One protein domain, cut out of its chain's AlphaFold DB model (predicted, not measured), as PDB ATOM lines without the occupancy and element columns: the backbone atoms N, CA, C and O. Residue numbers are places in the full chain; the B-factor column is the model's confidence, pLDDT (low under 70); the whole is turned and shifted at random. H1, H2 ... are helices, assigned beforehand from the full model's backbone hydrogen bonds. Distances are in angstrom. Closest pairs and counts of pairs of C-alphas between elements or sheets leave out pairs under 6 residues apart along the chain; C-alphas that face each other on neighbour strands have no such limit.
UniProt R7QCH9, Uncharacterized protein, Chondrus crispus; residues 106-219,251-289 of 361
ATOM      1  N   SER A 106     -19.751 -24.529   8.717       54.53
ATOM      2  CA  SER A 106     -19.557 -23.236   9.392       54.53
ATOM      3  C   SER A 106     -18.199 -22.540   9.184       54.53
ATOM      4  O   SER A 106     -18.224 -21.331   8.981       54.53
ATOM      5  N   PRO A 107     -17.010 -23.187   9.156       67.75
ATOM      6  CA  PRO A 107     -15.753 -22.433   9.202       67.75
ATOM      7  C   PRO A 107     -15.385 -21.765   7.872       67.75
ATOM      8  O   PRO A 107     -14.842 -20.667   7.879       67.75
ATOM      9  N   THR A 108     -15.685 -22.384   6.723       80.50
ATOM     10  CA  THR A 108     -15.400 -21.775   5.407       80.50
ATOM     11  C   THR A 108     -16.385 -20.662   5.067       80.50
ATOM     12  O   THR A 108     -16.023 -19.695   4.401       80.50
ATOM     13  N   VAL A 109     -17.633 -20.801   5.523       87.25
ATOM     14  CA  VAL A 109     -18.676 -19.780   5.377       87.25
ATOM     15  C   VAL A 109     -18.372 -18.583   6.281       87.25
ATOM     16  O   VAL A 109     -18.378 -17.451   5.806       87.25
ATOM     17  N   ASP A 110     -18.005 -18.824   7.540       87.12
ATOM     18  CA  ASP A 110     -17.593 -17.782   8.488       87.12
ATOM     19  C   ASP A 110     -16.319 -17.056   8.016       87.12
ATOM     20  O   ASP A 110     -16.240 -15.831   8.061       87.12
ATOM     21  N   GLU A 111     -15.345 -17.777   7.444       85.94
ATOM     22  CA  GLU A 111     -14.176 -17.155   6.808       85.94
ATOM     23  C   GLU A 111     -14.574 -16.255   5.629       85.94
ATOM     24  O   GLU A 111     -14.053 -15.145   5.504       85.94
ATOM     25  N   PHE A 112     -15.498 -16.697   4.772       90.50
ATOM     26  CA  PHE A 112     -16.006 -15.872   3.677       90.50
ATOM     27  C   PHE A 112     -16.697 -14.605   4.199       90.50
ATOM     28  O   PHE A 112     -16.354 -13.512   3.747       90.50
ATOM     29  N   PHE A 113     -17.590 -14.725   5.187       93.31
ATOM     30  CA  PHE A 113     -18.267 -13.574   5.789       93.31
ATOM     31  C   PHE A 113     -17.295 -12.619   6.472       93.31
ATOM     32  O   PHE A 113     -17.361 -11.414   6.250       93.31
ATOM     33  N   ALA A 114     -16.337 -13.128   7.243       91.25
ATOM     34  CA  ALA A 114     -15.317 -12.300   7.871       91.25
ATOM     35  C   ALA A 114     -14.469 -11.553   6.821       91.25
ATOM     36  O   ALA A 114     -14.192 -10.361   6.966       91.25
ATOM     37  N   ARG A 115     -14.102 -12.218   5.715       92.56
ATOM     38  CA  ARG A 115     -13.402 -11.575   4.589       92.56
ATOM     39  C   ARG A 115     -14.251 -10.495   3.925       92.56
ATOM     40  O   ARG A 115     -13.708  -9.448   3.589       92.56
ATOM     41  N   ASP A 116     -15.541 -10.726   3.735       95.56
ATOM     42  CA  ASP A 116     -16.421  -9.733   3.125       95.56
ATOM     43  C   ASP A 116     -16.624  -8.516   4.037       95.56
ATOM     44  O   ASP A 116     -16.379  -7.383   3.628       95.56
ATOM     45  N   VAL A 117     -16.905  -8.748   5.320       96.00
ATOM     46  CA  VAL A 117     -17.015  -7.693   6.337       96.00
ATOM     47  C   VAL A 117     -15.737  -6.854   6.400       96.00
ATOM     48  O   VAL A 117     -15.795  -5.624   6.369       96.00
ATOM     49  N   THR A 118     -14.556  -7.483   6.420       94.50
ATOM     50  CA  THR A 118     -13.297  -6.719   6.395       94.50
ATOM     51  C   THR A 118     -13.126  -5.894   5.119       94.50
ATOM     52  O   THR A 118     -12.662  -4.758   5.208       94.50
ATOM     53  N   ARG A 119     -13.537  -6.395   3.946       95.38
ATOM     54  CA  ARG A 119     -13.511  -5.624   2.690       95.38
ATOM     55  C   ARG A 119     -14.432  -4.413   2.741       95.38
ATOM     56  O   ARG A 119     -14.005  -3.331   2.348       95.38
ATOM     57  N   GLN A 120     -15.645  -4.569   3.266       97.12
ATOM     58  CA  GLN A 120     -16.584  -3.458   3.433       97.12
ATOM     59  C   GLN A 120     -16.000  -2.370   4.348       97.12
ATOM     60  O   GLN A 120     -16.056  -1.184   4.024       97.12
ATOM     61  N   TYR A 121     -15.352  -2.754   5.451       97.19
ATOM     62  CA  TYR A 121     -14.703  -1.791   6.345       97.19
ATOM     63  C   TYR A 121     -13.442  -1.147   5.752       97.19
ATOM     64  O   TYR A 121     -13.183   0.022   6.037       97.19
ATOM     65  N   ILE A 122     -12.692  -1.854   4.897       95.69
ATOM     66  CA  ILE A 122     -11.591  -1.266   4.114       95.69
ATOM     67  C   ILE A 122     -12.134  -0.237   3.116       95.69
ATOM     68  O   ILE A 122     -11.598   0.866   3.040       95.69
ATOM     69  N   ALA A 123     -13.219  -0.552   2.404       96.12
ATOM     70  CA  ALA A 123     -13.871   0.379   1.482       96.12
ATOM     71  C   ALA A 123     -14.420   1.613   2.218       96.12
ATOM     72  O   ALA A 123     -14.233   2.741   1.774       96.12
ATOM     73  N   LYS A 124     -14.999   1.428   3.412       96.44
ATOM     74  CA  LYS A 124     -15.425   2.535   4.282       96.44
ATOM     75  C   LYS A 124     -14.254   3.419   4.728       96.44
ATOM     76  O   LYS A 124     -14.399   4.630   4.856       96.44
ATOM     77  N   ALA A 125     -13.096   2.814   4.977       94.75
ATOM     78  CA  ALA A 125     -11.861   3.508   5.324       94.75
ATOM     79  C   ALA A 125     -11.228   4.266   4.138       94.75
ATOM     80  O   ALA A 125     -10.562   5.280   4.358       94.75
ATOM     81  N   CYS A 126     -11.418   3.764   2.916       95.44
ATOM     82  CA  CYS A 126     -10.827   4.242   1.666       95.44
ATOM     83  C   CYS A 126     -11.912   4.386   0.574       95.44
ATOM     84  O   CYS A 126     -11.975   3.566  -0.344       95.44
ATOM     85  N   PRO A 127     -12.794   5.399   0.661       93.88
ATOM     86  CA  PRO A 127     -13.909   5.538  -0.278       93.88
ATOM     87  C   PRO A 127     -13.479   6.021  -1.674       93.88
ATOM     88  O   PRO A 127     -14.193   5.793  -2.642       93.88
ATOM     89  N   THR A 128     -12.328   6.687  -1.790       94.69
ATOM     90  CA  THR A 128     -11.847   7.298  -3.042       94.69
ATOM     91  C   THR A 128     -10.999   6.357  -3.899       94.69
ATOM     92  O   THR A 128     -10.641   6.714  -5.016       94.69
ATOM     93  N   GLY A 129     -10.629   5.180  -3.385       91.94
ATOM     94  CA  GLY A 129      -9.687   4.262  -4.035       91.94
ATOM     95  C   GLY A 129      -8.207   4.628  -3.853       91.94
ATOM     96  O   GLY A 129      -7.351   3.759  -4.009       91.94
ATOM     97  N   GLU A 130      -7.892   5.861  -3.449       95.06
ATOM     98  CA  GLU A 130      -6.534   6.272  -3.077       95.06
ATOM     99  C   GLU A 130      -6.212   5.831  -1.636       95.06
ATOM    100  O   GLU A 130      -6.920   6.237  -0.707       95.06
ATOM    101  N   PRO A 131      -5.158   5.017  -1.404       93.75
ATOM    102  CA  PRO A 131      -4.842   4.506  -0.075       93.75
ATOM    103  C   PRO A 131      -4.641   5.633   0.954       93.75
ATOM    104  O   PRO A 131      -3.717   6.436   0.823       93.75
ATOM    105  N   PRO A 132      -5.454   5.692   2.026       95.06
ATOM    106  CA  PRO A 132      -5.334   6.741   3.026       95.06
ATOM    107  C   PRO A 132      -4.076   6.556   3.879       95.06
ATOM    108  O   PRO A 132      -3.555   5.451   4.035       95.06
ATOM    109  N   LEU A 133      -3.671   7.627   4.565       95.06
ATOM    110  CA  LEU A 133      -2.519   7.658   5.476       95.06
ATOM    111  C   LEU A 133      -2.482   6.500   6.497       95.06
ATOM    112  O   LEU A 133      -1.414   6.005   6.856       95.06
ATOM    113  N   GLN A 134      -3.648   6.047   6.963       93.81
ATOM    114  CA  GLN A 134      -3.761   4.950   7.931       93.81
ATOM    115  C   GLN A 134      -3.345   3.581   7.375       93.81
ATOM    116  O   GLN A 134      -3.053   2.680   8.159       93.81
ATOM    117  N   CYS A 135      -3.341   3.431   6.048       93.19
ATOM    118  CA  CYS A 135      -3.014   2.200   5.335       93.19
ATOM    119  C   CYS A 135      -1.550   2.153   4.873       93.19
ATOM    120  O   CYS A 135      -1.151   1.183   4.239       93.19
ATOM    121  N   ILE A 136      -0.730   3.161   5.196       94.50
ATOM    122  CA  ILE A 136       0.711   3.111   4.926       94.50
ATOM    123  C   ILE A 136       1.345   2.109   5.899       94.50
ATOM    124  O   ILE A 136       1.522   2.387   7.086       94.50
ATOM    125  N   GLU A 137       1.657   0.909   5.409       90.12
ATOM    126  CA  GLU A 137       2.032  -0.241   6.246       90.12
ATOM    127  C   GLU A 137       3.447  -0.138   6.844       90.12
ATOM    128  O   GLU A 137       3.713  -0.692   7.912       90.12
ATOM    129  N   GLY A 138       4.349   0.613   6.209       92.06
ATOM    130  CA  GLY A 138       5.765   0.691   6.570       92.06
ATOM    131  C   GLY A 138       6.436   1.966   6.059       92.06
ATOM    132  O   GLY A 138       5.876   2.661   5.219       92.06
ATOM    133  N   ASN A 139       7.599   2.303   6.621       91.19
ATOM    134  CA  ASN A 139       8.428   3.428   6.158       91.19
ATOM    135  C   ASN A 139       9.604   2.966   5.287       91.19
ATOM    136  O   ASN A 139      10.219   3.777   4.607       91.19
ATOM    137  N   THR A 140       9.926   1.676   5.340       94.31
ATOM    138  CA  THR A 140      10.954   1.028   4.530       94.31
ATOM    139  C   THR A 140      10.296  -0.013   3.638       94.31
ATOM    140  O   THR A 140       9.172  -0.451   3.901       94.31
ATOM    141  N   PHE A 141      11.008  -0.417   2.593       94.44
ATOM    142  CA  PHE A 141      10.541  -1.428   1.653       94.44
ATOM    143  C   PHE A 141      10.257  -2.785   2.327       94.44
ATOM    144  O   PHE A 141       9.260  -3.431   2.010       94.44
ATOM    145  N   ASP A 142      11.065  -3.175   3.320       93.69
ATOM    146  CA  ASP A 142      10.956  -4.481   3.991       93.69
ATOM    147  C   ASP A 142       9.857  -4.541   5.063       93.69
ATOM    148  O   ASP A 142       9.262  -5.594   5.317       93.69
ATOM    149  N   ALA A 143       9.524  -3.394   5.666       93.56
ATOM    150  CA  ALA A 143       8.555  -3.294   6.755       93.56
ATOM    151  C   ALA A 143       7.188  -3.972   6.486       93.56
ATOM    152  O   ALA A 143       6.704  -4.669   7.388       93.56
ATOM    153  N   PRO A 144       6.529  -3.827   5.313       94.50
ATOM    154  CA  PRO A 144       5.273  -4.529   5.040       94.50
ATOM    155  C   PRO A 144       5.429  -6.058   5.022       94.50
ATOM    156  O   PRO A 144       4.577  -6.755   5.585       94.50
ATOM    157  N   TYR A 145       6.514  -6.598   4.456       94.06
ATOM    158  CA  TYR A 145       6.755  -8.047   4.387       94.06
ATOM    159  C   TYR A 145       6.956  -8.655   5.773       94.06
ATOM    160  O   TYR A 145       6.320  -9.651   6.121       94.06
ATOM    161  N   GLU A 146       7.762  -8.008   6.602       93.25
ATOM    162  CA  GLU A 146       7.966  -8.416   7.989       93.25
ATOM    163  C   GLU A 146       6.699  -8.239   8.845       93.25
ATOM    164  O   GLU A 146       6.422  -9.015   9.760       93.25
ATOM    165  N   SER A 147       5.887  -7.209   8.579       92.19
ATOM    166  CA  SER A 147       4.609  -7.038   9.278       92.19
ATOM    167  C   SER A 147       3.631  -8.159   8.932       92.19
ATOM    168  O   SER A 147       2.886  -8.633   9.795       92.19
ATOM    169  N   ARG A 148       3.671  -8.636   7.682       92.50
ATOM    170  CA  ARG A 148       2.886  -9.773   7.207       92.50
ATOM    171  C   ARG A 148       3.323 -11.069   7.887       92.50
ATOM    172  O   ARG A 148       2.453 -11.823   8.327       92.50
ATOM    173  N   THR A 149       4.626 -11.338   7.988       91.69
ATOM    174  CA  THR A 149       5.130 -12.546   8.664       91.69
ATOM    175  C   THR A 149       4.761 -12.535  10.145       91.69
ATOM    176  O   THR A 149       4.172 -13.507  10.615       91.69
ATOM    177  N   LEU A 150       4.978 -11.419  10.848       92.00
ATOM    178  CA  LEU A 150       4.622 -11.281  12.264       92.00
ATOM    179  C   LEU A 150       3.122 -11.465  12.518       92.00
ATOM    180  O   LEU A 150       2.750 -12.256  13.382       92.00
ATOM    181  N   LYS A 151       2.242 -10.827  11.730       90.69
ATOM    182  CA  LYS A 151       0.780 -11.015  11.851       90.69
ATOM    183  C   LYS A 151       0.365 -12.473  11.629       90.69
ATOM    184  O   LYS A 151      -0.491 -12.990  12.347       90.69
ATOM    185  N   ARG A 152       0.986 -13.155  10.660       88.69
ATOM    186  CA  ARG A 152       0.716 -14.573  10.378       88.69
ATOM    187  C   ARG A 152       1.171 -15.481  11.523       88.69
ATOM    188  O   ARG A 152       0.445 -16.405  11.884       88.69
ATOM    189  N   GLN A 153       2.333 -15.214  12.114       90.31
ATOM    190  CA  GLN A 153       2.823 -15.981  13.264       90.31
ATOM    191  C   GLN A 153       2.013 -15.699  14.533       90.31
ATOM    192  O   GLN A 153       1.674 -16.636  15.253       90.31
ATOM    193  N   ALA A 154       1.617 -14.446  14.769       89.25
ATOM    194  CA  ALA A 154       0.746 -14.079  15.882       89.25
ATOM    195  C   ALA A 154      -0.548 -14.902  15.857       89.25
ATOM    196  O   ALA A 154      -0.948 -15.465  16.872       89.25
ATOM    197  N   GLN A 155      -1.163 -15.089  14.685       86.50
ATOM    198  CA  GLN A 155      -2.348 -15.939  14.551       86.50
ATOM    199  C   GLN A 155      -2.106 -17.397  14.977       86.50
ATOM    200  O   GLN A 155      -2.967 -18.009  15.614       86.50
ATOM    201  N   LEU A 156      -0.943 -17.969  14.651       88.19
ATOM    202  CA  LEU A 156      -0.576 -19.303  15.127       88.19
ATOM    203  C   LEU A 156      -0.449 -19.326  16.656       88.19
ATOM    204  O   LEU A 156      -0.899 -20.284  17.281       88.19
ATOM    205  N   ARG A 157       0.099 -18.273  17.268       90.19
ATOM    206  CA  ARG A 157       0.197 -18.152  18.730       90.19
ATOM    207  C   ARG A 157      -1.171 -17.999  19.399       90.19
ATOM    208  O   ARG A 157      -1.447 -18.716  20.356       90.19
ATOM    209  N   TYR A 158      -2.096 -17.237  18.813       87.38
ATOM    210  CA  TYR A 158      -3.501 -17.215  19.250       87.38
ATOM    211  C   TYR A 158      -4.153 -18.606  19.201       87.38
ATOM    212  O   TYR A 158      -4.930 -18.976  20.081       87.38
ATOM    213  N   ARG A 159      -3.798 -19.434  18.210       87.00
ATOM    214  CA  ARG A 159      -4.246 -20.834  18.138       87.00
ATOM    215  C   ARG A 159      -3.588 -21.745  19.171       87.00
ATOM    216  O   ARG A 159      -4.143 -22.805  19.441       87.00
ATOM    217  N   GLN A 160      -2.455 -21.365  19.748       90.88
ATOM    218  CA  GLN A 160      -1.785 -22.115  20.815       90.88
ATOM    219  C   GLN A 160      -2.312 -21.766  22.211       90.88
ATOM    220  O   GLN A 160      -1.983 -22.467  23.162       90.88
ATOM    221  N   LEU A 161      -3.159 -20.737  22.341       88.50
ATOM    222  CA  LEU A 161      -3.805 -20.408  23.611       88.50
ATOM    223  C   LEU A 161      -4.633 -21.585  24.155       88.50
ATOM    224  O   LEU A 161      -5.183 -22.374  23.368       88.50
ATOM    225  N   PRO A 162      -4.773 -21.697  25.486       91.88
ATOM    226  CA  PRO A 162      -5.612 -22.719  26.091       91.88
ATOM    227  C   PRO A 162      -7.076 -22.541  25.673       91.88
ATOM    228  O   PRO A 162      -7.545 -21.434  25.395       91.88
ATOM    229  N   THR A 163      -7.817 -23.647  25.625       91.81
ATOM    230  CA  THR A 163      -9.205 -23.669  25.143       91.81
ATOM    231  C   THR A 163     -10.114 -22.750  25.958       91.81
ATOM    232  O   THR A 163     -10.919 -22.040  25.367       91.81
ATOM    233  N   ALA A 164      -9.928 -22.688  27.281       92.19
ATOM    234  CA  ALA A 164     -10.692 -21.801  28.160       92.19
ATOM    235  C   ALA A 164     -10.590 -20.323  27.735       92.19
ATOM    236  O   ALA A 164     -11.608 -19.656  27.576       92.19
ATOM    237  N   VAL A 165      -9.376 -19.838  27.441       90.81
ATOM    238  CA  VAL A 165      -9.144 -18.456  26.982       90.81
ATOM    239  C   VAL A 165      -9.772 -18.213  25.609       90.81
ATOM    240  O   VAL A 165     -10.395 -17.182  25.386       90.81
ATOM    241  N   LYS A 166      -9.674 -19.173  24.682       88.44
ATOM    242  CA  LYS A 166     -10.308 -19.049  23.358       88.44
ATOM    243  C   LYS A 166     -11.827 -18.933  23.454       88.44
ATOM    244  O   LYS A 166     -12.419 -18.122  22.750       88.44
ATOM    245  N   VAL A 167     -12.439 -19.754  24.304       90.50
ATOM    246  CA  VAL A 167     -13.889 -19.772  24.511       90.50
ATOM    247  C   VAL A 167     -14.344 -18.481  25.192       90.50
ATOM    248  O   VAL A 167     -15.294 -17.868  24.717       90.50
ATOM    249  N   HIS A 168     -13.625 -18.019  26.219       92.12
ATOM    250  CA  HIS A 168     -13.862 -16.715  26.841       92.12
ATOM    251  C   HIS A 168     -13.838 -15.587  25.800       92.12
ATOM    252  O   HIS A 168     -14.815 -14.859  25.650       92.12
ATOM    253  N   ASN A 169     -12.772 -15.508  24.998       90.75
ATOM    254  CA  ASN A 169     -12.653 -14.491  23.954       90.75
ATOM    255  C   ASN A 169     -13.792 -14.570  22.933       90.75
ATOM    256  O   ASN A 169     -14.280 -13.535  22.501       90.75
ATOM    257  N   MET A 170     -14.223 -15.775  22.547       90.69
ATOM    258  CA  MET A 170     -15.333 -15.971  21.611       90.69
ATOM    259  C   MET A 170     -16.663 -15.436  22.160       90.69
ATOM    260  O   MET A 170     -17.437 -14.840  21.413       90.69
ATOM    261  N   TYR A 171     -16.955 -15.654  23.443       93.75
ATOM    262  CA  TYR A 171     -18.182 -15.140  24.055       93.75
ATOM    263  C   TYR A 171     -18.130 -13.626  24.260       93.75
ATOM    264  O   TYR A 171     -19.110 -12.941  23.972       93.75
ATOM    265  N   GLU A 172     -16.979 -13.095  24.666       93.19
ATOM    266  CA  GLU A 172     -16.777 -11.656  24.826       93.19
ATOM    267  C   GLU A 172     -16.867 -10.911  23.488       93.19
ATOM    268  O   GLU A 172     -17.551  -9.894  23.394       93.19
ATOM    269  N   THR A 173     -16.261 -11.437  22.415       91.94
ATOM    270  CA  THR A 173     -16.428 -10.848  21.077       91.94
ATOM    271  C   THR A 173     -17.860 -10.976  20.584       91.94
ATOM    272  O   THR A 173     -18.384 -10.036  20.003       91.94
ATOM    273  N   ARG A 174     -18.550 -12.089  20.834       93.75
ATOM    274  CA  ARG A 174     -19.972 -12.198  20.485       93.75
ATOM    275  C   ARG A 174     -20.800 -11.130  21.198       93.75
ATOM    276  O   ARG A 174     -21.588 -10.453  20.546       93.75
ATOM    277  N   ARG A 175     -20.599 -10.947  22.505       94.50
ATOM    278  CA  ARG A 175     -21.284  -9.919  23.301       94.50
ATOM    279  C   ARG A 175     -21.039  -8.519  22.742       94.50
ATOM    280  O   ARG A 175     -21.989  -7.771  22.543       94.50
ATOM    281  N   GLU A 176     -19.787  -8.170  22.453       93.12
ATOM    282  CA  GLU A 176     -19.460  -6.866  21.866       93.12
ATOM    283  C   GLU A 176     -20.074  -6.660  20.478       93.12
ATOM    284  O   GLU A 176     -20.503  -5.555  20.148       93.12
ATOM    285  N   ALA A 177     -20.129  -7.709  19.662       94.56
ATOM    286  CA  ALA A 177     -20.688  -7.619  18.324       94.56
ATOM    287  C   ALA A 177     -22.213  -7.438  18.372       94.56
ATOM    288  O   ALA A 177     -22.733  -6.637  17.607       94.56
ATOM    289  N   LEU A 178     -22.912  -8.073  19.323       96.00
ATOM    290  CA  LEU A 178     -24.341  -7.826  19.564       96.00
ATOM    291  C   LEU A 178     -24.615  -6.365  19.952       96.00
ATOM    292  O   LEU A 178     -25.533  -5.749  19.419       96.00
ATOM    293  N   ILE A 179     -23.777  -5.771  20.811       94.38
ATOM    294  CA  ILE A 179     -23.869  -4.336  21.141       94.38
ATOM    295  C   ILE A 179     -23.703  -3.480  19.872       94.38
ATOM    296  O   ILE A 179     -24.407  -2.485  19.692       94.38
ATOM    297  N   ALA A 180     -22.801  -3.877  18.969       94.56
ATOM    298  CA  ALA A 180     -22.569  -3.188  17.702       94.56
ATOM    299  C   ALA A 180     -23.701  -3.364  16.668       94.56
ATOM    300  O   ALA A 180     -23.804  -2.528  15.771       94.56
ATOM    301  N   CYS A 181     -24.549  -4.391  16.796       96.38
ATOM    302  CA  CYS A 181     -25.727  -4.614  15.944       96.38
ATOM    303  C   CYS A 181     -26.895  -3.667  16.256       96.38
ATOM    304  O   CYS A 181     -27.849  -3.605  15.484       96.38
ATOM    305  N   HIS A 182     -26.855  -2.944  17.382       94.81
ATOM    306  CA  HIS A 182     -27.886  -1.969  17.762       94.81
ATOM    307  C   HIS A 182     -29.331  -2.528  17.731       94.81
ATOM    308  O   HIS A 182     -30.257  -1.815  17.353       94.81
ATOM    309  N   GLY A 183     -29.534  -3.796  18.120       95.38
ATOM    310  CA  GLY A 183     -30.855  -4.446  18.148       95.38
ATOM    311  C   GLY A 183     -31.337  -5.009  16.804       95.38
ATOM    312  O   GLY A 183     -32.498  -5.399  16.674       95.38
ATOM    313  N   CYS A 184     -30.487  -5.031  15.771       97.75
ATOM    314  CA  CYS A 184     -30.837  -5.593  14.469       97.75
ATOM    315  C   CYS A 184     -30.884  -7.129  14.518       97.75
ATOM    316  O   CYS A 184     -29.851  -7.796  14.449       97.75
ATOM    317  N   SER A 185     -32.089  -7.702  14.548       97.94
ATOM    318  CA  SER A 185     -32.305  -9.155  14.665       97.94
ATOM    319  C   SER A 185     -31.592  -9.987  13.590       97.94
ATOM    320  O   SER A 185     -31.081 -11.073  13.874       97.94
ATOM    321  N   HIS A 186     -31.506  -9.485  12.352       97.88
ATOM    322  CA  HIS A 186     -30.785 -10.173  11.278       97.88
ATOM    323  C   HIS A 186     -29.272 -10.200  11.531       97.88
ATOM    324  O   HIS A 186     -28.643 -11.249  11.380       97.88
ATOM    325  N   GLU A 187     -28.672  -9.070  11.914       97.62
ATOM    326  CA  GLU A 187     -27.235  -9.011  12.197       97.62
ATOM    327  C   GLU A 187     -26.876  -9.824  13.439       97.62
ATOM    328  O   GLU A 187     -25.898 -10.570  13.409       97.62
ATOM    329  N   GLU A 188     -27.709  -9.769  14.480       97.81
ATOM    330  CA  GLU A 188     -27.548 -10.581  15.683       97.81
ATOM    331  C   GLU A 188     -27.530 -12.072  15.334       97.81
ATOM    332  O   GLU A 188     -26.578 -12.777  15.675       97.81
ATOM    333  N   ALA A 189     -28.505 -12.556  14.556       96.62
ATOM    334  CA  ALA A 189     -28.537 -13.947  14.107       96.62
ATOM    335  C   ALA A 189     -27.273 -14.345  13.316       96.62
ATOM    336  O   ALA A 189     -26.784 -15.474  13.440       96.62
ATOM    337  N   ARG A 190     -26.706 -13.435  12.513       95.25
ATOM    338  CA  ARG A 190     -25.461 -13.692  11.768       95.25
ATOM    339  C   ARG A 190     -24.251 -13.746  12.695       95.25
ATOM    340  O   ARG A 190     -23.486 -14.705  12.616       95.25
ATOM    341  N   VAL A 191     -24.104 -12.771  13.583       94.75
ATOM    342  CA  VAL A 191     -22.995 -12.654  14.539       94.75
ATOM    343  C   VAL A 191     -22.977 -13.812  15.543       94.75
ATOM    344  O   VAL A 191     -21.907 -14.332  15.863       94.75
ATOM    345  N   LEU A 192     -24.144 -14.274  16.003       93.88
ATOM    346  CA  LEU A 192     -24.260 -15.412  16.923       93.88
ATOM    347  C   LEU A 192     -23.683 -16.703  16.321       93.88
ATOM    348  O   LEU A 192     -22.956 -17.436  17.002       93.88
ATOM    349  N   ASN A 193     -23.979 -16.943  15.041       92.44
ATOM    350  CA  ASN A 193     -23.622 -18.165  14.321       92.44
ATOM    351  C   ASN A 193     -22.207 -18.144  13.708       92.44
ATOM    352  O   ASN A 193     -21.678 -19.207  13.386       92.44
ATOM    353  N   ASN A 194     -21.594 -16.965  13.546       92.62
ATOM    354  CA  ASN A 194     -20.345 -16.769  12.798       92.62
ATOM    355  C   ASN A 194     -19.299 -16.016  13.660       92.62
ATOM    356  O   ASN A 194     -19.221 -14.783  13.619       92.62
ATOM    357  N   PRO A 195     -18.508 -16.721  14.497       90.50
ATOM    358  CA  PRO A 195     -17.589 -16.090  15.452       90.50
ATOM    359  C   PRO A 195     -16.410 -15.332  14.812       90.50
ATOM    360  O   PRO A 195     -15.936 -14.337  15.377       90.50
ATOM    361  N   MET A 196     -15.913 -15.756  13.644       89.62
ATOM    362  CA  MET A 196     -14.871 -15.011  12.927       89.62
ATOM    363  C   MET A 196     -15.435 -13.718  12.341       89.62
ATOM    364  O   MET A 196     -14.783 -12.677  12.446       89.62
ATOM    365  N   MET A 197     -16.649 -13.758  11.787       93.00
ATOM    366  CA  MET A 197     -17.379 -12.582  11.316       93.00
ATOM    367  C   MET A 197     -17.606 -11.586  12.456       93.00
ATOM    368  O   MET A 197     -17.321 -10.404  12.277       93.00
ATOM    369  N   ALA A 198     -18.038 -12.046  13.636       93.81
ATOM    370  CA  ALA A 198     -18.228 -11.199  14.819       93.81
ATOM    371  C   ALA A 198     -16.943 -10.435  15.187       93.81
ATOM    372  O   ALA A 198     -16.937  -9.216  15.367       93.81
ATOM    373  N   THR A 199     -15.818 -11.149  15.213       92.19
ATOM    374  CA  THR A 199     -14.502 -10.556  15.480       92.19
ATOM    375  C   THR A 199     -14.111  -9.545  14.393       92.19
ATOM    376  O   THR A 199     -13.678  -8.434  14.702       92.19
ATOM    377  N   ALA A 200     -14.290  -9.904  13.118       93.44
ATOM    378  CA  ALA A 200     -14.003  -9.029  11.983       93.44
ATOM    379  C   ALA A 200     -14.870  -7.761  11.984       93.44
ATOM    380  O   ALA A 200     -14.371  -6.692  11.638       93.44
ATOM    381  N   MET A 201     -16.129  -7.856  12.417       95.31
ATOM    382  CA  MET A 201     -17.040  -6.723  12.555       95.31
ATOM    383  C   MET A 201     -16.542  -5.733  13.608       95.31
ATOM    384  O   MET A 201     -16.408  -4.548  13.317       95.31
ATOM    385  N   ILE A 202     -16.195  -6.212  14.805       94.38
ATOM    386  CA  ILE A 202     -15.730  -5.360  15.910       94.38
ATOM    387  C   ILE A 202     -14.434  -4.637  15.551       94.38
ATOM    388  O   ILE A 202     -14.302  -3.437  15.822       94.38
ATOM    389  N   VAL A 203     -13.475  -5.369  14.976       92.94
ATOM    390  CA  VAL A 203     -12.176  -4.821  14.564       92.94
ATOM    391  C   VAL A 203     -12.357  -3.878  13.379       92.94
ATOM    392  O   VAL A 203     -11.850  -2.761  13.409       92.94
ATOM    393  N   GLY A 204     -13.122  -4.283  12.366       94.44
ATOM    394  CA  GLY A 204     -13.391  -3.476  11.180       94.44
ATOM    395  C   GLY A 204     -14.111  -2.168  11.507       94.44
ATOM    396  O   GLY A 204     -13.726  -1.113  11.003       94.44
ATOM    397  N   GLN A 205     -15.085  -2.193  12.418       94.94
ATOM    398  CA  GLN A 205     -15.748  -0.984  12.897       94.94
ATOM    399  C   GLN A 205     -14.755  -0.055  13.609       94.94
ATOM    400  O   GLN A 205     -14.717   1.129  13.296       94.94
ATOM    401  N   ALA A 206     -13.906  -0.582  14.503       93.50
ATOM    402  CA  ALA A 206     -12.909   0.217  15.224       93.50
ATOM    403  C   ALA A 206     -11.871   0.863  14.295       93.50
ATOM    404  O   ALA A 206     -11.520   2.033  14.462       93.50
ATOM    405  N   GLU A 207     -11.364   0.087  13.336       94.69
ATOM    406  CA  GLU A 207     -10.321   0.509  12.401       94.69
ATOM    407  C   GLU A 207     -10.880   1.482  11.352       94.69
ATOM    408  O   GLU A 207     -10.281   2.528  11.102       94.69
ATOM    409  N   SER A 208     -12.069   1.218  10.795       95.75
ATOM    410  CA  SER A 208     -12.688   2.103   9.793       95.75
ATOM    411  C   SER A 208     -13.052   3.480  10.348       95.75
ATOM    412  O   SER A 208     -12.925   4.477   9.638       95.75
ATOM    413  N   THR A 209     -13.456   3.569  11.621       95.44
ATOM    414  CA  THR A 209     -13.760   4.849  12.278       95.44
ATOM    415  C   THR A 209     -12.554   5.476  12.974       95.44
ATOM    416  O   THR A 209     -12.710   6.511  13.618       95.44
ATOM    417  N   ARG A 210     -11.360   4.868  12.882       96.06
ATOM    418  CA  ARG A 210     -10.129   5.329  13.556       96.06
ATOM    419  C   ARG A 210     -10.287   5.481  15.074       96.06
ATOM    420  O   ARG A 210      -9.650   6.336  15.680       96.06
ATOM    421  N   ALA A 211     -11.119   4.649  15.698       94.50
ATOM    422  CA  ALA A 211     -11.439   4.764  17.122       94.50
ATOM    423  C   ALA A 211     -10.285   4.328  18.045       94.50
ATOM    424  O   ALA A 211     -10.328   4.594  19.237       94.50
ATOM    425  N   CYS A 212      -9.264   3.646  17.521       94.38
ATOM    426  CA  CYS A 212      -8.125   3.175  18.308       94.38
ATOM    427  C   CYS A 212      -7.229   4.334  18.781       94.38
ATOM    428  O   CYS A 212      -6.922   5.244  18.008       94.38
ATOM    429  N   SER A 213      -6.706   4.240  20.010       95.31
ATOM    430  CA  SER A 213      -5.740   5.192  20.584       95.31
ATOM    431  C   SER A 213      -4.500   5.413  19.708       95.31
ATOM    432  O   SER A 213      -3.915   6.491  19.746       95.31
ATOM    433  N   ARG A 214      -4.134   4.452  18.843       95.06
ATOM    434  CA  ARG A 214      -3.068   4.601  17.832       95.06
ATOM    435  C   ARG A 214      -3.290   5.796  16.896       95.06
ATOM    436  O   ARG A 214      -2.325   6.379  16.409       95.06
ATOM    437  N   TYR A 215      -4.542   6.143  16.611       95.75
ATOM    438  CA  TYR A 215      -4.904   7.223  15.692       95.75
ATOM    439  C   TYR A 215      -5.178   8.554  16.395       95.75
ATOM    440  O   TYR A 215      -5.247   9.586  15.728       95.75
ATOM    441  N   ILE A 216      -5.310   8.539  17.722       95.75
ATOM    442  CA  ILE A 216      -5.713   9.692  18.524       95.75
ATOM    443  C   ILE A 216      -4.515  10.168  19.342       95.75
ATOM    444  O   ILE A 216      -3.904   9.424  20.109       95.75
ATOM    445  N   ARG A 217      -4.171  11.445  19.188       93.25
ATOM    446  CA  ARG A 217      -3.114  12.081  19.973       93.25
ATOM    447  C   ARG A 217      -3.683  12.577  21.303       93.25
ATOM    448  O   ARG A 217      -4.792  13.097  21.330       93.25
ATOM    449  N   ALA A 218      -2.890  12.460  22.366       92.06
ATOM    450  CA  ALA A 218      -3.251  13.007  23.667       92.06
ATOM    451  C   ALA A 218      -3.189  14.536  23.630       92.06
ATOM    452  O   ALA A 218      -2.260  15.112  23.050       92.06
ATOM    453  N   ALA A 219      -4.159  15.180  24.267       86.88
ATOM    454  CA  ALA A 219      -4.199  16.622  24.446       86.88
ATOM    455  C   ALA A 219      -3.134  17.105  25.446       86.88
ATOM    456  O   ALA A 219      -2.605  18.204  25.288       86.88
ATOM    457  N   GLY A 251       7.996 -10.261  18.981       91.94
ATOM    458  CA  GLY A 251       8.896 -10.935  18.052       91.94
ATOM    459  C   GLY A 251       8.910 -12.442  18.302       91.94
ATOM    460  O   GLY A 251       8.578 -12.912  19.390       91.94
ATOM    461  N   GLN A 252       9.238 -13.208  17.273       93.12
ATOM    462  CA  GLN A 252       9.458 -14.656  17.301       93.12
ATOM    463  C   GLN A 252      10.924 -15.005  17.023       93.12
ATOM    464  O   GLN A 252      11.414 -16.021  17.509       93.12
ATOM    465  N   ALA A 253      11.618 -14.153  16.272       94.94
ATOM    466  CA  ALA A 253      13.052 -14.209  16.040       94.94
ATOM    467  C   ALA A 253      13.769 -12.998  16.657       94.94
ATOM    468  O   ALA A 253      13.155 -12.003  17.060       94.94
ATOM    469  N   LYS A 254      15.103 -13.082  16.729       96.38
ATOM    470  CA  LYS A 254      15.952 -11.954  17.135       96.38
ATOM    471  C   LYS A 254      15.661 -10.748  16.229       96.38
ATOM    472  O   LYS A 254      15.351 -10.927  15.058       96.38
ATOM    473  N   TYR A 255      15.768  -9.536  16.778       95.06
ATOM    474  CA  TYR A 255      15.545  -8.253  16.087       95.06
ATOM    475  C   TYR A 255      14.088  -7.913  15.694       95.06
ATOM    476  O   TYR A 255      13.754  -6.735  15.576       95.06
ATOM    477  N   GLU A 256      13.167  -8.878  15.611       95.44
ATOM    478  CA  GLU A 256      11.763  -8.603  15.244       95.44
ATOM    479  C   GLU A 256      11.035  -7.662  16.223       95.44
ATOM    480  O   GLU A 256      10.252  -6.810  15.800       95.44
ATOM    481  N   ALA A 257      11.336  -7.751  17.522       95.94
ATOM    482  CA  ALA A 257      10.759  -6.857  18.529       95.94
ATOM    483  C   ALA A 257      11.186  -5.389  18.324       95.94
ATOM    484  O   ALA A 257      10.378  -4.474  18.488       95.94
ATOM    485  N   TYR A 258      12.432  -5.156  17.895       95.75
ATOM    486  CA  TYR A 258      12.913  -3.818  17.543       95.75
ATOM    487  C   TYR A 258      12.164  -3.269  16.321       95.75
ATOM    488  O   TYR A 258      11.722  -2.121  16.318       95.75
ATOM    489  N   LEU A 259      11.920  -4.106  15.311       94.94
ATOM    490  CA  LEU A 259      11.131  -3.725  14.138       94.94
ATOM    491  C   LEU A 259       9.680  -3.379  14.513       94.94
ATOM    492  O   LEU A 259       9.129  -2.393  14.019       94.94
ATOM    493  N   SER A 260       9.071  -4.130  15.438       93.81
ATOM    494  CA  SER A 260       7.753  -3.804  16.003       93.81
ATOM    495  C   SER A 260       7.754  -2.431  16.694       93.81
ATOM    496  O   SER A 260       6.878  -1.598  16.436       93.81
ATOM    497  N   GLN A 261       8.790  -2.136  17.486       95.50
ATOM    498  CA  GLN A 261       8.967  -0.837  18.140       95.50
ATOM    499  C   GLN A 261       9.047   0.314  17.124       95.50
ATOM    500  O   GLN A 261       8.383   1.342  17.292       95.50
ATOM    501  N   VAL A 262       9.833   0.152  16.054       95.44
ATOM    502  CA  VAL A 262       9.970   1.162  14.992       95.44
ATOM    503  C   VAL A 262       8.624   1.416  14.307       95.44
ATOM    504  O   VAL A 262       8.267   2.572  14.073       95.44
ATOM    505  N   ARG A 263       7.823   0.372  14.055       94.31
ATOM    506  CA  ARG A 263       6.467   0.523  13.491       94.31
ATOM    507  C   ARG A 263       5.526   1.273  14.426       94.31
ATOM    508  O   ARG A 263       4.757   2.105  13.950       94.31
ATOM    509  N   GLY A 264       5.600   1.020  15.733       93.50
ATOM    510  CA  GLY A 264       4.846   1.775  16.737       93.50
ATOM    511  C   GLY A 264       5.157   3.273  16.676       93.50
ATOM    512  O   GLY A 264       4.246   4.090  16.538       93.50
ATOM    513  N   LYS A 265       6.448   3.633  16.666       95.44
ATOM    514  CA  LYS A 265       6.907   5.031  16.547       95.44
ATOM    515  C   LYS A 265       6.504   5.671  15.212       95.44
ATOM    516  O   LYS A 265       6.069   6.820  15.177       95.44
ATOM    517  N   ALA A 266       6.596   4.928  14.109       95.25
ATOM    518  CA  ALA A 266       6.154   5.397  12.798       95.25
ATOM    519  C   ALA A 266       4.635   5.639  12.750       95.25
ATOM    520  O   ALA A 266       4.186   6.643  12.197       95.25
ATOM    521  N   ALA A 267       3.833   4.760  13.356       93.94
ATOM    522  CA  ALA A 267       2.388   4.942  13.451       93.94
ATOM    523  C   ALA A 267       2.017   6.175  14.291       93.94
ATOM    524  O   ALA A 267       1.096   6.906  13.925       93.94
ATOM    525  N   GLU A 268       2.764   6.452  15.363       93.94
ATOM    526  CA  GLU A 268       2.603   7.679  16.148       93.94
ATOM    527  C   GLU A 268       2.910   8.932  15.315       93.94
ATOM    528  O   GLU A 268       2.179   9.918  15.376       93.94
ATOM    529  N   PHE A 269       3.951   8.903  14.482       95.94
ATOM    530  CA  PHE A 269       4.234  10.012  13.573       95.94
ATOM    531  C   PHE A 269       3.082  10.245  12.580       95.94
ATOM    532  O   PHE A 269       2.646  11.382  12.393       95.94
ATOM    533  N   ARG A 270       2.508   9.176  12.014       95.88
ATOM    534  CA  ARG A 270       1.355   9.281  11.100       95.88
ATOM    535  C   ARG A 270       0.104   9.816  11.790       95.88
ATOM    536  O   ARG A 270      -0.628  10.598  11.191       95.88
ATOM    537  N   SER A 271      -0.129   9.493  13.063       94.50
ATOM    538  CA  SER A 271      -1.276  10.058  13.791       94.50
ATOM    539  C   SER A 271      -1.215  11.590  13.898       94.50
ATOM    540  O   SER A 271      -2.245  12.270  13.935       94.50
ATOM    541  N   ARG A 272      -0.008  12.171  13.838       95.25
ATOM    542  CA  ARG A 272       0.199  13.627  13.814       95.25
ATOM    543  C   ARG A 272      -0.157  14.254  12.467       95.25
ATOM    544  O   ARG A 272      -0.592  15.405  12.458       95.25
ATOM    545  N   GLN A 273      -0.038  13.510  11.372       96.81
ATOM    546  CA  GLN A 273      -0.247  13.999  10.005       96.81
ATOM    547  C   GLN A 273      -1.725  14.040   9.575       96.81
ATOM    548  O   GLN A 273      -2.040  14.657   8.562       96.81
ATOM    549  N   TYR A 274      -2.655  13.447  10.337       96.75
ATOM    550  CA  TYR A 274      -4.083  13.546  10.012       96.75
ATOM    551  C   TYR A 274      -4.586  14.995   9.992       96.75
ATOM    552  O   TYR A 274      -4.204  15.828  10.829       96.75
ATOM    553  N   SER A 275      -5.525  15.261   9.081       96.75
ATOM    554  CA  SER A 275      -6.264  16.521   9.022       96.75
ATOM    555  C   SER A 275      -7.056  16.765  10.312       96.75
ATOM    556  O   SER A 275      -7.404  15.833  11.044       96.75
ATOM    557  N   LYS A 276      -7.368  18.036  10.601       96.50
ATOM    558  CA  LYS A 276      -8.151  18.414  11.792       96.50
ATOM    559  C   LYS A 276      -9.514  17.707  11.823       96.50
ATOM    560  O   LYS A 276      -9.894  17.181  12.863       96.50
ATOM    561  N   ALA A 277     -10.190  17.619  10.674       96.06
ATOM    562  CA  ALA A 277     -11.466  16.917  10.541       96.06
ATOM    563  C   ALA A 277     -11.342  15.415  10.856       96.06
ATOM    564  O   ALA A 277     -12.141  14.878  11.619       96.06
ATOM    565  N   ALA A 278     -10.304  14.743  10.344       95.81
ATOM    566  CA  ALA A 278     -10.077  13.325  10.625       95.81
ATOM    567  C   ALA A 278      -9.777  13.065  12.112       95.81
ATOM    568  O   ALA A 278     -10.274  12.088  12.668       95.81
ATOM    569  N   LYS A 279      -9.016  13.953  12.766       96.50
ATOM    570  CA  LYS A 279      -8.731  13.881  14.211       96.50
ATOM    571  C   LYS A 279      -9.993  14.067  15.055       96.50
ATOM    572  O   LYS A 279     -10.226  13.284  15.970       96.50
ATOM    573  N   ALA A 280     -10.815  15.066  14.728       96.25
ATOM    574  CA  ALA A 280     -12.081  15.297  15.418       96.25
ATOM    575  C   ALA A 280     -13.035  14.104  15.243       96.25
ATOM    576  O   ALA A 280     -13.564  13.593  16.226       96.25
ATOM    577  N   GLY A 281     -13.187  13.601  14.013       96.50
ATOM    578  CA  GLY A 281     -14.012  12.424  13.727       96.50
ATOM    579  C   GLY A 281     -13.563  11.176  14.494       96.50
ATOM    580  O   GLY A 281     -14.399  10.492  15.079       96.50
ATOM    581  N   ALA A 282     -12.253  10.917  14.564       96.81
ATOM    582  CA  ALA A 282     -11.693   9.812  15.346       96.81
ATOM    583  C   ALA A 282     -11.990   9.950  16.850       96.81
ATOM    584  O   ALA A 282     -12.386   8.977  17.488       96.81
ATOM    585  N   ALA A 283     -11.865  11.160  17.409       96.56
ATOM    586  CA  ALA A 283     -12.172  11.433  18.813       96.56
ATOM    587  C   ALA A 283     -13.653  11.185  19.146       96.56
ATOM    588  O   ALA A 283     -13.957  10.502  20.125       96.56
ATOM    589  N   TYR A 284     -14.581  11.672  18.315       97.00
ATOM    590  CA  TYR A 284     -16.014  11.413  18.503       97.00
ATOM    591  C   TYR A 284     -16.365   9.930  18.334       97.00
ATOM    592  O   TYR A 284     -17.147   9.390  19.118       97.00
ATOM    593  N   ALA A 285     -15.762   9.246  17.360       96.75
ATOM    594  CA  ALA A 285     -15.975   7.816  17.161       96.75
ATOM    595  C   ALA A 285     -15.462   6.978  18.343       96.75
ATOM    596  O   ALA A 285     -16.140   6.040  18.765       96.75
ATOM    597  N   ALA A 286     -14.300   7.329  18.902       96.25
ATOM    598  CA  ALA A 286     -13.755   6.682  20.090       96.25
ATOM    599  C   ALA A 286     -14.667   6.849  21.309       96.25
ATOM    600  O   ALA A 286     -14.962   5.862  21.977       96.25
ATOM    601  N   ARG A 287     -15.184   8.064  21.547       95.62
ATOM    602  CA  ARG A 287     -16.167   8.334  22.612       95.62
ATOM    603  C   ARG A 287     -17.417   7.482  22.457       95.62
ATOM    604  O   ARG A 287     -17.750   6.727  23.359       95.62
ATOM    605  N   LYS A 288     -18.052   7.529  21.278       95.06
ATOM    606  CA  LYS A 288     -19.260   6.740  20.984       95.06
ATOM    607  C   LYS A 288     -19.035   5.248  21.240       95.06
ATOM    608  O   LYS A 288     -19.899   4.578  21.796       95.06
ATOM    609  N   ARG A 289     -17.873   4.725  20.839       93.81
ATOM    610  CA  ARG A 289     -17.515   3.318  21.046       93.81
ATOM    611  C   ARG A 289     -17.264   2.980  22.519       93.81
ATOM    612  O   ARG A 289     -17.640   1.893  22.942       93.81
TER     613      ARG A 289
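What this domain is: This is residues 106 to 219 and 251 to 289 of the 361 residues of an uncharacterized protein of Chondrus crispus (UniProt R7QCH9). The longest helix, H1, packs side by side on H5, and this pair crosses one half of an open four-sided frame made by H3, H2, H6 and H7. H5 sits between H1 and H3, H4 folds back beside the end of H3 as a hairpin, and a hollow lies between H5 and H6. The frame is loosely joined: H2, H6 and H7 touch no helix. The printed part has 153 residues with seven named helices, H1 to H7 in chain order, and no named strand; its class is all helix. The whole is compact, with a radius of gyration of the C-alphas of 17.0 A and spans of 42 by 40 by 31 A.

Where its parts are: H1, residues 106 to 125, is 28.1 A long and begins with C-alpha 106 at (-19.557, -23.236, 9.392). H5 is residues 195 to 208, 19.7 A. H3, residues 163 to 180, measures 25.6 A, and H4 is residues 185 to 193. H2, residues 143 to 160, measures 25.7 A and begins with C-alpha 143 at (8.555, -3.294, 6.755). H6, residues 256 to 273, measures 26.1 A. H7, residues 276 to 289, measures 20.0 A and ends with C-alpha 289 at (-17.515, 3.318, 21.046).

How they stand to each other: H1 touches H5 at a shallow tilt of 7 degrees, the same way; their closest C-alphas, those of Ala 114 and Met 197, are 4.0 A apart. H5 is the hub, touching three helices. It touches H3 at a steep tilt of 55 degrees, closest at the C-alphas of Ala 177 and Ala 198, 5.6 A. H4 and H5 touch only at the corner, and only just, with 3 pairs of C-alphas within 8 A; the closest are Val 191 and Ala 198, 5.0 A. H3 and H4 form a helical hairpin, opposite ways at a shallow tilt of 10 degrees, where H3 touches H4 with residues 174 to 178 alone; the C-alphas of Leu 178 and Glu 188 are closest, 5.7 A. The helix packing is only just mostly aligned, with 2 of 3 pairs at a shallow tilt. H5 and H7 are near each other. H2 and H6 are close but not clearly touching, the C-alphas of Ala 143 and Leu 259 being 7.8 A apart. H2 and H5 are apart. Every O i to N i+4 pair is within hydrogen-bond range in H1, H2, H3, H5 and H7; H4 has 4 of 5 and H6 13 of 14.

The domain as a whole: The C-alphas of Ser 185 and Lys 254 are the two farthest apart, 48.4 A. Residues 220 to 250 are not printed, and C-alphas 219 and 251 are 31.2 A apart across the cut. The link from H1 to H2 is long, 17 residues. Residues 106 to 107 are under pLDDT 70; the mean of the printed part is 93.3.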